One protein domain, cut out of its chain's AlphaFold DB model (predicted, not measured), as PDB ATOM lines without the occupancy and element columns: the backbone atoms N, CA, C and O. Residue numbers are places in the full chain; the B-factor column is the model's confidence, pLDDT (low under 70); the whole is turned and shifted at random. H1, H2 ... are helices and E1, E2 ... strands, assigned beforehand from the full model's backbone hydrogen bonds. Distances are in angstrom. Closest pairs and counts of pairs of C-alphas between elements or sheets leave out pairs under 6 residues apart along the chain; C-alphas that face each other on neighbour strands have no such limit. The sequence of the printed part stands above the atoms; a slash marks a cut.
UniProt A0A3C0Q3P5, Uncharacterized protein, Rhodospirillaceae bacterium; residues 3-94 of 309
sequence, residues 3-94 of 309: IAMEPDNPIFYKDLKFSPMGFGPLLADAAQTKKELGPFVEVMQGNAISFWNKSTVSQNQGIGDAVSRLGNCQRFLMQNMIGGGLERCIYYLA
ATOM      1  N   ILE A   3      53.805  -0.353  58.104       73.94
ATOM      2  CA  ILE A   3      54.237  -1.743  57.863       73.94
ATOM      3  C   ILE A   3      55.732  -1.970  58.155       73.94
ATOM      4  O   ILE A   3      56.104  -3.030  58.639       73.94
ATOM      5  N   ALA A   4      56.595  -0.993  57.860       70.81
ATOM      6  CA  ALA A   4      58.037  -1.129  58.083       70.81
ATOM      7  C   ALA A   4      58.450  -0.862  59.540       70.81
ATOM      8  O   ALA A   4      59.555  -1.218  59.929       70.81
ATOM      9  N   MET A   5      57.587  -0.195  60.315       73.75
ATOM     10  CA  MET A   5      57.867   0.168  61.706       73.75
ATOM     11  C   MET A   5      57.408  -0.915  62.684       73.75
ATOM     12  O   MET A   5      58.064  -1.104  63.697       73.75
ATOM     13  N   GLU A   6      56.313  -1.614  62.375       78.38
ATOM     14  CA  GLU A   6      55.787  -2.718  63.186       78.38
ATOM     15  C   GLU A   6      55.178  -3.788  62.256       78.38
ATOM     16  O   GLU A   6      53.997  -3.700  61.900       78.38
ATOM     17  N   PRO A   7      55.982  -4.752  61.774       71.00
ATOM     18  CA  PRO A   7      55.571  -5.691  60.731       71.00
ATOM     19  C   PRO A   7      54.622  -6.798  61.216       71.00
ATOM     20  O   PRO A   7      53.977  -7.445  60.386       71.00
ATOM     21  N   ASP A   8      54.504  -6.994  62.533       74.88
ATOM     22  CA  ASP A   8      53.593  -7.972  63.142       74.88
ATOM     23  C   ASP A   8      52.154  -7.436  63.285       74.88
ATOM     24  O   ASP A   8      51.216  -8.193  63.550       74.88
ATOM     25  N   ASN A   9      51.942  -6.136  63.048       81.81
ATOM     26  CA  ASN A   9      50.613  -5.535  63.046       81.81
ATOM     27  C   ASN A   9      49.819  -5.844  61.761       81.81
ATOM     28  O   ASN A   9      50.398  -6.070  60.692       81.81
ATOM     29  N   PRO A  10      48.470  -5.785  61.821       84.19
ATOM     30  CA  PRO A  10      47.626  -5.843  60.633       84.19
ATOM     31  C   PRO A  10      48.017  -4.789  59.592       84.19
ATOM     32  O   PRO A  10      48.436  -3.679  59.918       84.19
ATOM     33  N   ILE A  11      47.822  -5.114  58.318       87.81
ATOM     34  CA  ILE A  11      47.965  -4.171  57.216       87.81
ATOM     35  C   ILE A  11      46.816  -3.164  57.300       87.81
ATOM     36  O   ILE A  11      45.640  -3.537  57.305       87.81
ATOM     37  N   PHE A  12      47.174  -1.883  57.340       88.19
ATOM     38  CA  PHE A  12      46.245  -0.761  57.264       88.19
ATOM     39  C   PHE A  12      46.290  -0.174  55.852       88.19
ATOM     40  O   PHE A  12      47.347   0.283  55.406       88.19
ATOM     41  N   TYR A  13      45.160  -0.181  55.147       87.44
ATOM     42  CA  TYR A  13      45.034   0.419  53.819       87.44
ATOM     43  C   TYR A  13      43.684   1.120  53.678       87.44
ATOM     44  O   TYR A  13      42.648   0.457  53.632       87.44
ATOM     45  N   LYS A  14      43.696   2.458  53.603       88.00
ATOM     46  CA  LYS A  14      42.480   3.284  53.717       88.00
ATOM     47  C   LYS A  14      41.696   2.870  54.977       88.00
ATOM     48  O   LYS A  14      42.277   2.846  56.061       88.00
ATOM     49  N   ASP A  15      40.437   2.469  54.825       87.00
ATOM     50  CA  ASP A  15      39.576   2.011  55.921       87.00
ATOM     51  C   ASP A  15      39.713   0.508  56.223       87.00
ATOM     52  O   ASP A  15      39.104  -0.004  57.165       87.00
ATOM     53  N   LEU A  16      40.523  -0.223  55.448       90.06
ATOM     54  CA  LEU A  16      40.742  -1.653  55.639       90.06
ATOM     55  C   LEU A  16      41.820  -1.915  56.692       90.06
ATOM     56  O   LEU A  16      42.908  -1.336  56.664       90.06
ATOM     57  N   LYS A  17      41.523  -2.863  57.583       91.00
ATOM     58  CA  LYS A  17      42.438  -3.401  58.594       91.00
ATOM     59  C   LYS A  17      42.418  -4.918  58.489       91.00
ATOM     60  O   LYS A  17      41.391  -5.528  58.781       91.00
ATOM     61  N   PHE A  18      43.505  -5.533  58.037       90.00
ATOM     62  CA  PHE A  18      43.506  -6.972  57.767       90.00
ATOM     63  C   PHE A  18      44.885  -7.607  57.907       90.00
ATOM     64  O   PHE A  18      45.910  -6.980  57.668       90.00
ATOM     65  N   SER A  19      44.910  -8.895  58.236       86.88
ATOM     66  CA  SER A  19      46.063  -9.755  57.965       86.88
ATOM     67  C   SER A  19      45.876 -10.443  56.606       86.88
ATOM     68  O   SER A  19      44.731 -10.609  56.170       86.88
ATOM     69  N   PRO A  20      46.942 -10.903  55.929       85.94
ATOM     70  CA  PRO A  20      46.797 -11.645  54.672       85.94
ATOM     71  C   PRO A  20      45.868 -12.863  54.776       85.94
ATOM     72  O   PRO A  20      45.123 -13.150  53.845       85.94
ATOM     73  N   MET A  21      45.844 -13.539  55.928       85.25
ATOM     74  CA  MET A  21      44.917 -14.649  56.182       85.25
ATOM     75  C   MET A  21      43.465 -14.182  56.373       85.25
ATOM     76  O   MET A  21      42.537 -14.862  55.944       85.25
ATOM     77  N   GLY A  22      43.256 -13.018  56.997       88.44
ATOM     78  CA  GLY A  22      41.931 -12.441  57.250       88.44
ATOM     79  C   GLY A  22      41.324 -11.682  56.066       88.44
ATOM     80  O   GLY A  22      40.143 -11.345  56.103       88.44
ATOM     81  N   PHE A  23      42.094 -11.428  55.005       91.94
ATOM     82  CA  PHE A  23      41.632 -10.637  53.863       91.94
ATOM     83  C   PHE A  23      40.462 -11.288  53.111       91.94
ATOM     84  O   PHE A  23      39.522 -10.600  52.728       91.94
ATOM     85  N   GLY A  24      40.482 -12.614  52.934       92.06
ATOM     86  CA  GLY A  24      39.405 -13.350  52.261       92.06
ATOM     87  C   GLY A  24      38.050 -13.232  52.968       92.06
ATOM     88  O   GLY A  24      37.089 -12.781  52.346       92.06
ATOM     89  N   PRO A  25      37.954 -13.589  54.263       92.00
ATOM     90  CA  PRO A  25      36.737 -13.393  55.050       92.00
ATOM     91  C   PRO A  25      36.268 -11.934  55.101       92.00
ATOM     92  O   PRO A  25      35.074 -11.683  54.967       92.00
ATOM     93  N   LEU A  26      37.191 -10.971  55.228       94.00
ATOM     94  CA  LEU A  26      36.850  -9.546  55.232       94.00
ATOM     95  C   LEU A  26      36.237  -9.097  53.896       94.00
ATOM     96  O   LEU A  26      35.251  -8.364  53.876       94.00
ATOM     97  N   LEU A  27      36.800  -9.561  52.778       94.44
ATOM     98  CA  LEU A  27      36.256  -9.313  51.445       94.44
ATOM     99  C   LEU A  27      34.871  -9.952  51.277       94.44
ATOM    100  O   LEU A  27      33.976  -9.343  50.695       94.44
ATOM    101  N   ALA A  28      34.691 -11.172  51.781       94.12
ATOM    102  CA  ALA A  28      33.419 -11.875  51.711       94.12
ATOM    103  C   ALA A  28      32.321 -11.177  52.533       94.12
ATOM    104  O   ALA A  28      31.201 -11.073  52.038       94.12
ATOM    105  N   ASP A  29      32.640 -10.656  53.725       93.81
ATOM    106  CA  ASP A  29      31.731  -9.818  54.526       93.81
ATOM    107  C   ASP A  29      31.369  -8.525  53.790       93.81
ATOM    108  O   ASP A  29      30.195  -8.165  53.689       93.81
ATOM    109  N   ALA A  30      32.364  -7.837  53.224       93.88
ATOM    110  CA  ALA A  30      32.138  -6.606  52.474       93.88
ATOM    111  C   ALA A  30      31.236  -6.836  51.253       93.88
ATOM    112  O   ALA A  30      30.334  -6.038  50.998       93.88
ATOM    113  N   ALA A  31      31.428  -7.947  50.539       93.06
ATOM    114  CA  ALA A  31      30.586  -8.322  49.410       93.06
ATOM    115  C   ALA A  31      29.148  -8.645  49.842       93.06
ATOM    116  O   ALA A  31      28.204  -8.167  49.218       93.06
ATOM    117  N   GLN A  32      28.971  -9.397  50.933       90.88
ATOM    118  CA  GLN A  32      27.648  -9.750  51.452       90.88
ATOM    119  C   GLN A  32      26.881  -8.526  51.971       90.88
ATOM    120  O   GLN A  32      25.687  -8.378  51.721       90.88
ATOM    121  N   THR A  33      27.570  -7.621  52.667       91.69
ATOM    122  CA  THR A  33      26.991  -6.383  53.213       91.69
ATOM    123  C   THR A  33      26.885  -5.256  52.180       91.69
ATOM    124  O   THR A  33      26.484  -4.147  52.531       91.69
ATOM    125  N   LYS A  34      27.219  -5.528  50.908       89.69
ATOM    126  CA  LYS A  34      27.213  -4.570  49.787       89.69
ATOM    127  C   LYS A  34      28.020  -3.289  50.082       89.69
ATOM    128  O   LYS A  34      27.654  -2.205  49.630       89.69
ATOM    129  N   LYS A  35      29.119  -3.410  50.839       91.06
ATOM    130  CA  LYS A  35      30.083  -2.320  51.082       91.06
ATOM    131  C   LYS A  35      30.905  -2.034  49.823       91.06
ATOM    132  O   LYS A  35      30.960  -2.838  48.893       91.06
ATOM    133  N   GLU A  36      31.580  -0.886  49.804       90.50
ATOM    134  CA  GLU A  36      32.465  -0.518  48.700       90.50
ATOM    135  C   GLU A  36      33.642  -1.501  48.579       90.50
ATOM    136  O   GLU A  36      34.405  -1.715  49.522       90.50
ATOM    137  N   LEU A  37      33.804  -2.091  47.390       91.81
ATOM    138  CA  LEU A  37      34.855  -3.078  47.124       91.81
ATOM    139  C   LEU A  37      36.114  -2.480  46.469       91.81
ATOM    140  O   LEU A  37      37.112  -3.184  46.311       91.81
ATOM    141  N   GLY A  38      36.097  -1.190  46.116       91.56
ATOM    142  CA  GLY A  38      37.218  -0.476  45.494       91.56
ATOM    143  C   GLY A  38      38.541  -0.613  46.261       91.56
ATOM    144  O   GLY A  38      39.532  -1.045  45.665       91.56
ATOM    145  N   PRO A  39      38.566  -0.378  47.589       92.00
ATOM    146  CA  PRO A  39      39.777  -0.548  48.394       92.00
ATOM    147  C   PRO A  39      40.367  -1.967  48.339       92.00
ATOM    148  O   PRO A  39      41.584  -2.130  48.385       92.00
ATOM    149  N   PHE A  40      39.535  -3.005  48.193       92.56
ATOM    150  CA  PHE A  40      40.016  -4.385  48.070       92.56
ATOM    151  C   PHE A  40      40.691  -4.632  46.720       92.56
ATOM    152  O   PHE A  40      41.726  -5.298  46.669       92.56
ATOM    153  N   VAL A  41      40.135  -4.083  45.637       91.62
ATOM    154  CA  VAL A  41      40.723  -4.176  44.291       91.62
ATOM    155  C   VAL A  41      42.087  -3.488  44.255       91.62
ATOM    156  O   VAL A  41      43.042  -4.061  43.735       91.62
ATOM    157  N   GLU A  42      42.212  -2.312  44.870       91.62
ATOM    158  CA  GLU A  42      43.482  -1.585  44.964       91.62
ATOM    159  C   GLU A  42      44.545  -2.358  45.756       91.62
ATOM    160  O   GLU A  42      45.696  -2.434  45.329       91.62
ATOM    161  N   VAL A  43      44.168  -2.982  46.881       90.88
ATOM    162  CA  VAL A  43      45.078  -3.847  47.650       90.88
ATOM    163  C   VAL A  43      45.534  -5.041  46.818       90.88
ATOM    164  O   VAL A  43      46.721  -5.367  46.835       90.88
ATOM    165  N   MET A  44      44.614  -5.688  46.093       89.75
ATOM    166  CA  MET A  44      44.949  -6.828  45.240       89.75
ATOM    167  C   MET A  44      45.881  -6.418  44.100       89.75
ATOM    168  O   MET A  44      46.832  -7.136  43.831       89.75
ATOM    169  N   GLN A  45      45.646  -5.284  43.437       88.56
ATOM    170  CA  GLN A  45      46.471  -4.803  42.319       88.56
ATOM    171  C   GLN A  45      47.794  -4.167  42.767       88.56
ATOM    172  O   GLN A  45      48.750  -4.108  41.995       88.56
ATOM    173  N   GLY A  46      47.850  -3.675  44.002       86.81
ATOM    174  CA  GLY A  46      49.016  -3.016  44.564       86.81
ATOM    175  C   GLY A  46      50.109  -3.975  45.035       86.81
ATOM    176  O   GLY A  46      49.992  -5.197  45.019       86.81
ATOM    177  N   ASN A  47      51.192  -3.380  45.536       84.50
ATOM    178  CA  ASN A  47      52.336  -4.106  46.094       84.50
ATOM    179  C   ASN A  47      52.310  -4.182  47.630       84.50
ATOM    180  O   ASN A  47      53.309  -4.566  48.235       84.50
ATOM    181  N   ALA A  48      51.194  -3.811  48.272       84.81
ATOM    182  CA  ALA A  48      51.092  -3.723  49.730       84.81
ATOM    183  C   ALA A  48      51.371  -5.072  50.415       84.81
ATOM    184  O   ALA A  48      52.149  -5.134  51.364       84.81
ATOM    185  N   ILE A  49      50.802  -6.157  49.882       84.50
ATOM    186  CA  ILE A  49      50.982  -7.518  50.408       84.50
ATOM    187  C   ILE A  49      52.422  -8.000  50.181       84.50
ATOM    188  O   ILE A  49      53.047  -8.541  51.090       84.50
ATOM    189  N   SER A  50      52.975  -7.754  48.991       84.00
ATOM    190  CA  SER A  50      54.359  -8.107  48.649       84.00
ATOM    191  C   SER A  50      55.380  -7.360  49.508       84.00
ATOM    192  O   SER A  50      56.409  -7.926  49.866       84.00
ATOM    193  N   PHE A  51      55.108  -6.093  49.828       85.44
ATOM    194  CA  PHE A  51      55.939  -5.289  50.717       85.44
ATOM    195  C   PHE A  51      55.867  -5.811  52.154       85.44
ATOM    196  O   PHE A  51      56.909  -6.091  52.736       85.44
ATOM    197  N   TRP A  52      54.656  -6.039  52.677       85.00
ATOM    198  CA  TRP A  52      54.455  -6.630  54.003       85.00
ATOM    199  C   TRP A  52      55.196  -7.967  54.144       85.00
ATOM    200  O   TRP A  52      56.000  -8.121  55.054       85.00
ATOM    201  N   ASN A  53      55.064  -8.872  53.167       84.00
ATOM    202  CA  ASN A  53      55.725 -10.180  53.203       84.00
ATOM    203  C   ASN A  53      57.266 -10.100  53.241       84.00
ATOM    204  O   ASN A  53      57.909 -11.014  53.747       84.00
ATOM    205  N   LYS A  54      57.871  -9.031  52.703       84.19
ATOM    206  CA  LYS A  54      59.326  -8.800  52.777       84.19
ATOM    207  C   LYS A  54      59.766  -8.193  54.111       84.19
ATOM    208  O   LYS A  54      60.924  -8.351  54.481       84.19
ATOM    209  N   SER A  55      58.881  -7.459  54.780       81.25
ATOM    210  CA  SER A  55      59.163  -6.774  56.045       81.25
ATOM    211  C   SER A  55      58.908  -7.651  57.274       81.25
ATOM    212  O   SER A  55      59.490  -7.394  58.324       81.25
ATOM    213  N   THR A  56      58.065  -8.678  57.162       74.81
ATOM    214  CA  THR A  56      57.733  -9.574  58.276       74.81
ATOM    215  C   THR A  56      58.834 -10.601  58.541       74.81
ATOM    216  O   THR A  56      59.198 -11.390  57.670       74.81
ATOM    217  N   VAL A  57      59.335 -10.608  59.780       66.00
ATOM    218  CA  VAL A  57      60.378 -11.530  60.267       66.00
ATOM    219  C   VAL A  57      59.774 -12.867  60.727       66.00
ATOM    220  O   VAL A  57      60.415 -13.909  60.614       66.00
ATOM    221  N   SER A  58      58.518 -12.859  61.187       64.94
ATOM    222  CA  SER A  58      57.797 -14.044  61.661       64.94
ATOM    223  C   SER A  58      56.976 -14.704  60.544       64.94
ATOM    224  O   SER A  58      55.856 -14.303  60.224       64.94
ATOM    225  N   GLN A  59      57.541 -15.736  59.917       65.44
ATOM    226  CA  GLN A  59      56.850 -16.571  58.930       65.44
ATOM    227  C   GLN A  59      56.140 -17.734  59.644       65.44
ATOM    228  O   GLN A  59      56.671 -18.838  59.750       65.44
ATOM    229  N   ASN A  60      54.930 -17.494  60.153       67.31
ATOM    230  CA  ASN A  60      54.071 -18.573  60.655       67.31
ATOM    231  C   ASN A  60      53.600 -19.493  59.512       67.31
ATOM    232  O   ASN A  60      53.462 -19.073  58.357       67.31
ATOM    233  N   GLN A  61      53.291 -20.752  59.841       69.38
ATOM    234  CA  GLN A  61      52.738 -21.713  58.882       69.38
ATOM    235  C   GLN A  61      51.449 -21.158  58.242       69.38
ATOM    236  O   GLN A  61      50.542 -20.711  58.937       69.38
ATOM    237  N   GLY A  62      51.375 -21.175  56.906       74.31
ATOM    238  CA  GLY A  62      50.199 -20.743  56.137       74.31
ATOM    239  C   GLY A  62      50.217 -19.294  55.626       74.31
ATOM    240  O   GLY A  62      49.456 -18.979  54.713       74.31
ATOM    241  N   ILE A  63      51.113 -18.426  56.116       79.81
ATOM    242  CA  ILE A  63      51.228 -17.040  55.614       79.81
ATOM    243  C   ILE A  63      51.661 -17.022  54.144       79.81
ATOM    244  O   ILE A  63      51.043 -16.335  53.331       79.81
ATOM    245  N   GLY A  64      52.672 -17.819  53.784       82.94
ATOM    246  CA  GLY A  64      53.142 -17.922  52.401       82.94
ATOM    247  C   GLY A  64      52.048 -18.381  51.430       82.94
ATOM    248  O   GLY A  64      51.935 -17.847  50.327       82.94
ATOM    249  N   ASP A  65      51.186 -19.305  51.862       85.62
ATOM    250  CA  ASP A  65      50.058 -19.777  51.053       85.62
ATOM    251  C   ASP A  65      48.971 -18.698  50.909       85.62
ATOM    252  O   ASP A  65      48.480 -18.449  49.809       85.62
ATOM    253  N   ALA A  66      48.661 -17.964  51.984       84.50
ATOM    254  CA  ALA A  66      47.740 -16.828  51.928       84.50
ATOM    255  C   ALA A  66      48.240 -15.722  50.979       84.50
ATOM    256  O   ALA A  66      47.476 -15.231  50.147       84.50
ATOM    257  N   VAL A  67      49.529 -15.373  51.042       86.50
ATOM    258  CA  VAL A  67      50.161 -14.400  50.133       86.50
ATOM    259  C   VAL A  67      50.119 -14.892  48.683       86.50
ATOM    260  O   VAL A  67      49.752 -14.129  47.790       86.50
ATOM    261  N   SER A  68      50.422 -16.170  48.440       88.25
ATOM    262  CA  SER A  68      50.333 -16.789  47.109       88.25
ATOM    263  C   SER A  68      48.907 -16.740  46.545       88.25
ATOM    264  O   SER A  68      48.688 -16.305  45.410       88.25
ATOM    265  N   ARG A  69      47.904 -17.095  47.357       89.12
ATOM    266  CA  ARG A  69      46.484 -17.033  46.978       89.12
ATOM    267  C   ARG A  69      46.030 -15.606  46.659       89.12
ATOM    268  O   ARG A  69      45.303 -15.405  45.685       89.12
ATOM    269  N   LEU A  70      46.487 -14.611  47.416       88.12
ATOM    270  CA  LEU A  70      46.232 -13.202  47.103       88.12
ATOM    271  C   LEU A  70      46.908 -12.773  45.796       88.12
ATOM    272  O   LEU A  70      46.283 -12.093  44.985       88.12
ATOM    273  N   GLY A  71      48.132 -13.235  45.532       86.31
ATOM    274  CA  GLY A  71      48.810 -13.019  44.251       86.31
ATOM    275  C   GLY A  71      48.039 -13.605  43.062       86.31
ATOM    276  O   GLY A  71      47.917 -12.964  42.019       86.31
ATOM    277  N   ASN A  72      47.428 -14.783  43.217       88.75
ATOM    278  CA  ASN A  72      46.584 -15.379  42.174       88.75
ATOM    279  C   ASN A  72      45.336 -14.537  41.860       88.75
ATOM    280  O   ASN A  72      44.877 -14.532  40.717       88.75
ATOM    281  N   CYS A  73      44.819 -13.776  42.829       89.81
ATOM    282  CA  CYS A  73      43.665 -12.901  42.620       89.81
ATOM    283  C   CYS A  73      43.951 -11.778  41.615       89.81
ATOM    284  O   CYS A  73      43.052 -11.407  40.865       89.81
ATOM    285  N   GLN A  74      45.200 -11.307  41.505       86.69
ATOM    286  CA  GLN A  74      45.585 -10.358  40.452       86.69
ATOM    287  C   GLN A  74      45.293 -10.913  39.056       86.69
ATOM    288  O   GLN A  74      44.759 -10.206  38.202       86.69
ATOM    289  N   ARG A  75      45.583 -12.202  38.832       86.94
ATOM    290  CA  ARG A  75      45.320 -12.863  37.548       86.94
ATOM    291  C   ARG A  75      43.825 -12.956  37.268       86.94
ATOM    292  O   ARG A  75      43.415 -12.714  36.140       86.94
ATOM    293  N   PHE A  76      43.015 -13.267  38.279       89.81
ATOM    294  CA  PHE A  76      41.559 -13.330  38.125       89.81
ATOM    295  C   PHE A  76      40.945 -11.958  37.830       89.81
ATOM    296  O   PHE A  76      40.040 -11.877  37.006       89.81
ATOM    297  N   LEU A  77      41.468 -10.880  38.425       88.81
ATOM    298  CA  LEU A  77      41.027  -9.510  38.136       88.81
ATOM    299  C   LEU A  77      41.362  -9.059  36.708       88.81
ATOM    300  O   LEU A  77      40.595  -8.310  36.117       88.81
ATOM    301  N   MET A  78      42.491  -9.505  36.150       85.69
ATOM    302  CA  MET A  78      42.886  -9.181  34.770       85.69
ATOM    303  C   MET A  78      42.119  -9.991  33.712       85.69
ATOM    304  O   MET A  78      42.137  -9.649  32.529       85.69
ATOM    305  N   GLN A  79      41.468 -11.084  34.108       84.00
ATOM    306  CA  GLN A  79      40.710 -11.935  33.201       84.00
ATOM    307  C   GLN A  79      39.339 -11.322  32.887       84.00
ATOM    308  O   GLN A  79      38.417 -11.400  33.691       84.00
ATOM    309  N   ASN A  80      39.170 -10.822  31.660       77.38
ATOM    310  CA  ASN A  80      37.890 -10.311  31.141       77.38
ATOM    311  C   ASN A  80      36.899 -11.415  30.703       77.38
ATOM    312  O   ASN A  80      35.957 -11.146  29.961       77.38
ATOM    313  N   MET A  81      37.116 -12.669  31.107       82.44
ATOM    314  CA  MET A  81      36.227 -13.781  30.762       82.44
ATOM    315  C   MET A  81      35.098 -13.940  31.784       82.44
ATOM    316  O   MET A  81      35.245 -13.606  32.961       82.44
ATOM    317  N   ILE A  82      33.981 -14.518  31.343       84.31
ATOM    318  CA  ILE A  82      32.892 -14.934  32.229       84.31
ATOM    319  C   ILE A  82      33.432 -15.872  33.326       84.31
ATOM    320  O   ILE A  82      34.155 -16.826  33.047       84.31
ATOM    321  N   GLY A  83      33.116 -15.566  34.587       83.12
ATOM    322  CA  GLY A  83      33.628 -16.302  35.752       83.12
ATOM    323  C   GLY A  83      35.006 -15.854  36.242       83.12
ATOM    324  O   GLY A  83      35.525 -16.458  37.179       83.12
ATOM    325  N   GLY A  84      35.597 -14.825  35.629       86.44
ATOM    326  CA  GLY A  84      36.728 -14.066  36.164       86.44
ATOM    327  C   GLY A  84      36.283 -12.922  37.080       86.44
ATOM    328  O   GLY A  84      35.149 -12.891  37.556       86.44
ATOM    329  N   GLY A  85      37.184 -11.971  37.318       91.06
ATOM    330  CA  GLY A  85      36.890 -10.755  38.068       91.06
ATOM    331  C   GLY A  85      36.915 -10.916  39.588       91.06
ATOM    332  O   GLY A  85      37.441 -11.885  40.145       91.06
ATOM    333  N   LEU A  86      36.357  -9.913  40.265       92.56
ATOM    334  CA  LEU A  86      36.376  -9.800  41.723       92.56
ATOM    335  C   LEU A  86      35.534 -10.891  42.391       92.56
ATOM    336  O   LEU A  86      35.898 -11.393  43.451       92.56
ATOM    337  N   GLU A  87      34.445 -11.301  41.750       93.69
ATOM    338  CA  GLU A  87      33.566 -12.366  42.216       93.69
ATOM    339  C   GLU A  87      34.335 -13.680  42.374       93.69
ATOM    340  O   GLU A  87      34.182 -14.366  43.385       93.69
ATOM    341  N   ARG A  88      35.242 -14.001  41.439       93.81
ATOM    342  CA  ARG A  88      36.095 -15.193  41.555       93.81
ATOM    343  C   ARG A  88      37.049 -15.067  42.737       93.81
ATOM    344  O   ARG A  88      37.241 -16.045  43.456       93.81
ATOM    345  N   CYS A  89      37.605 -13.877  42.974       94.25
ATOM    346  CA  CYS A  89      38.475 -13.611  44.121       94.25
ATOM    347  C   CYS A  89      37.748 -13.820  45.454       94.25
ATOM    348  O   CYS A  89      38.330 -14.412  46.358       94.25
ATOM    349  N   ILE A  90      36.480 -13.401  45.566       94.56
ATOM    350  CA  ILE A  90      35.660 -13.615  46.770       94.56
ATOM    351  C   ILE A  90      35.616 -15.108  47.109       94.56
ATOM    352  O   ILE A  90      36.043 -15.512  48.189       94.56
ATOM    353  N   TYR A  91      35.163 -15.942  46.171       95.31
ATOM    354  CA  TYR A  91      35.009 -17.376  46.427       95.31
ATOM    355  C   TYR A  91      36.350 -18.102  46.548       95.31
ATOM    356  O   TYR A  91      36.474 -19.047  47.327       95.31
ATOM    357  N   TYR A  92      37.366 -17.658  45.804       94.75
ATOM    358  CA  TYR A  92      38.705 -18.235  45.864       94.75
ATOM    359  C   TYR A  92      39.383 -17.967  47.203       94.75
ATOM    360  O   TYR A  92      40.057 -18.855  47.720       94.75
ATOM    361  N   LEU A  93      39.214 -16.773  47.779       93.31
ATOM    362  CA  LEU A  93      39.816 -16.393  49.057       93.31
ATOM    363  C   LEU A  93      38.983 -16.828  50.263       93.31
ATOM    364  O   LEU A  93      39.564 -17.114  51.311       93.31
ATOM    365  N   ALA A  94      37.662 -16.944  50.113       93.38
ATOM    366  CA  ALA A  94      36.743 -17.407  51.148       93.38
ATOM    367  C   ALA A  94      36.075 -18.747  50.768       93.38
ATOM    368  O   ALA A  94      34.926 -18.775  50.316       93.38
TER     369      ALA A  94
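What this domain is: This is residues 3 to 94 of the 309 residues of an uncharacterized protein of Rhodospirillaceae bacterium (UniProt A0A3C0Q3P5). The long helix H4 runs along one side of this small helical domain, with H5 folded back alongside it and H2 crossing it. On the side away from H4, the short strands E1 and E2 make a two-stranded hairpin by H1 and H2, while H3 lies toward the H4 end where residue 63 is. The printed part has 92 residues, with the named elements in the order E1, E2, H1, H2, H3, H4, H5: two strands in one antiparallel sheet of order E1 - E2, and five helices, class mostly helix. The whole is compact, with a radius of gyration of the C-alphas of 12.9 A, yet elongated in outline, spanning 39 by 23 by 20 A.

How they stand to each other: E1, residues 11 to 13, and E2, residues 16 to 18, form an antiparallel hairpin, their directions 167 degrees apart. N 11 and O 18 are within hydrogen-bond range at 2.7 A, and N 16 and O 13 at 2.9 A. H1, residues 23 to 32, comes closest to E2 at the C-alphas of Leu 26 and Phe 18, 7.6 A apart. H2, residues 38 to 45, comes closest to E1 at the C-alphas of Val 43 and Tyr 13, 7.5 A apart. H1 and H2 are close but not clearly touching, their closest C-alphas, of Leu 27 and Phe 40, being 7.1 A apart. H4, residues 63 to 78, is the hub, touching three helices. With residues 70 to 74 alone it touches H2, about perpendicular at 74 degrees; the closest C-alphas, of Gln 45 and Gln 74, are 5.9 A apart. H3, residues 48 to 55, and H4 form a helical hairpin but only just touch, with 3 pairs of C-alphas within 8 A, the closest those of Ile 49 and Val 67 at 6.9 A; H4 touches H3 with residue 67 alone. H5, residues 85 to 93, forms a helical hairpin with H4, at a shallow tilt of 19 degrees, opposite ways; the closest C-alphas, of Leu 77 and Gly 85, are 4.3 A apart. H5 also touches H1 at a steep tilt of 57 degrees, the C-alphas of Gly 24 and Leu 93 being closest at 4.4 A. H1 and H4 are near each other; H3 is apart from H1 and H5. Each O i to N i+4 pair is within hydrogen-bond range in H1, H2, H3 and H5, and 10 of 12 are in H4.

Where its parts are: E1 begins at C-alpha 11, (47.965, -4.171, 57.216). H1 measures 14.2 A from first to last C-alpha, H5 12.7 A, and H4 23.8 A, from (51.228, -17.040, 55.614) at C-alpha 63. H5 ends at C-alpha 93, (39.816, -16.393, 49.057).

The domain as a whole: The C-alphas farthest apart, of Met 5 and Ile 82, are 41.5 A apart. The printed part has no cut and no long link. The mean pLDDT of the printed part is 86.2, with residues 57 to 61 under 70.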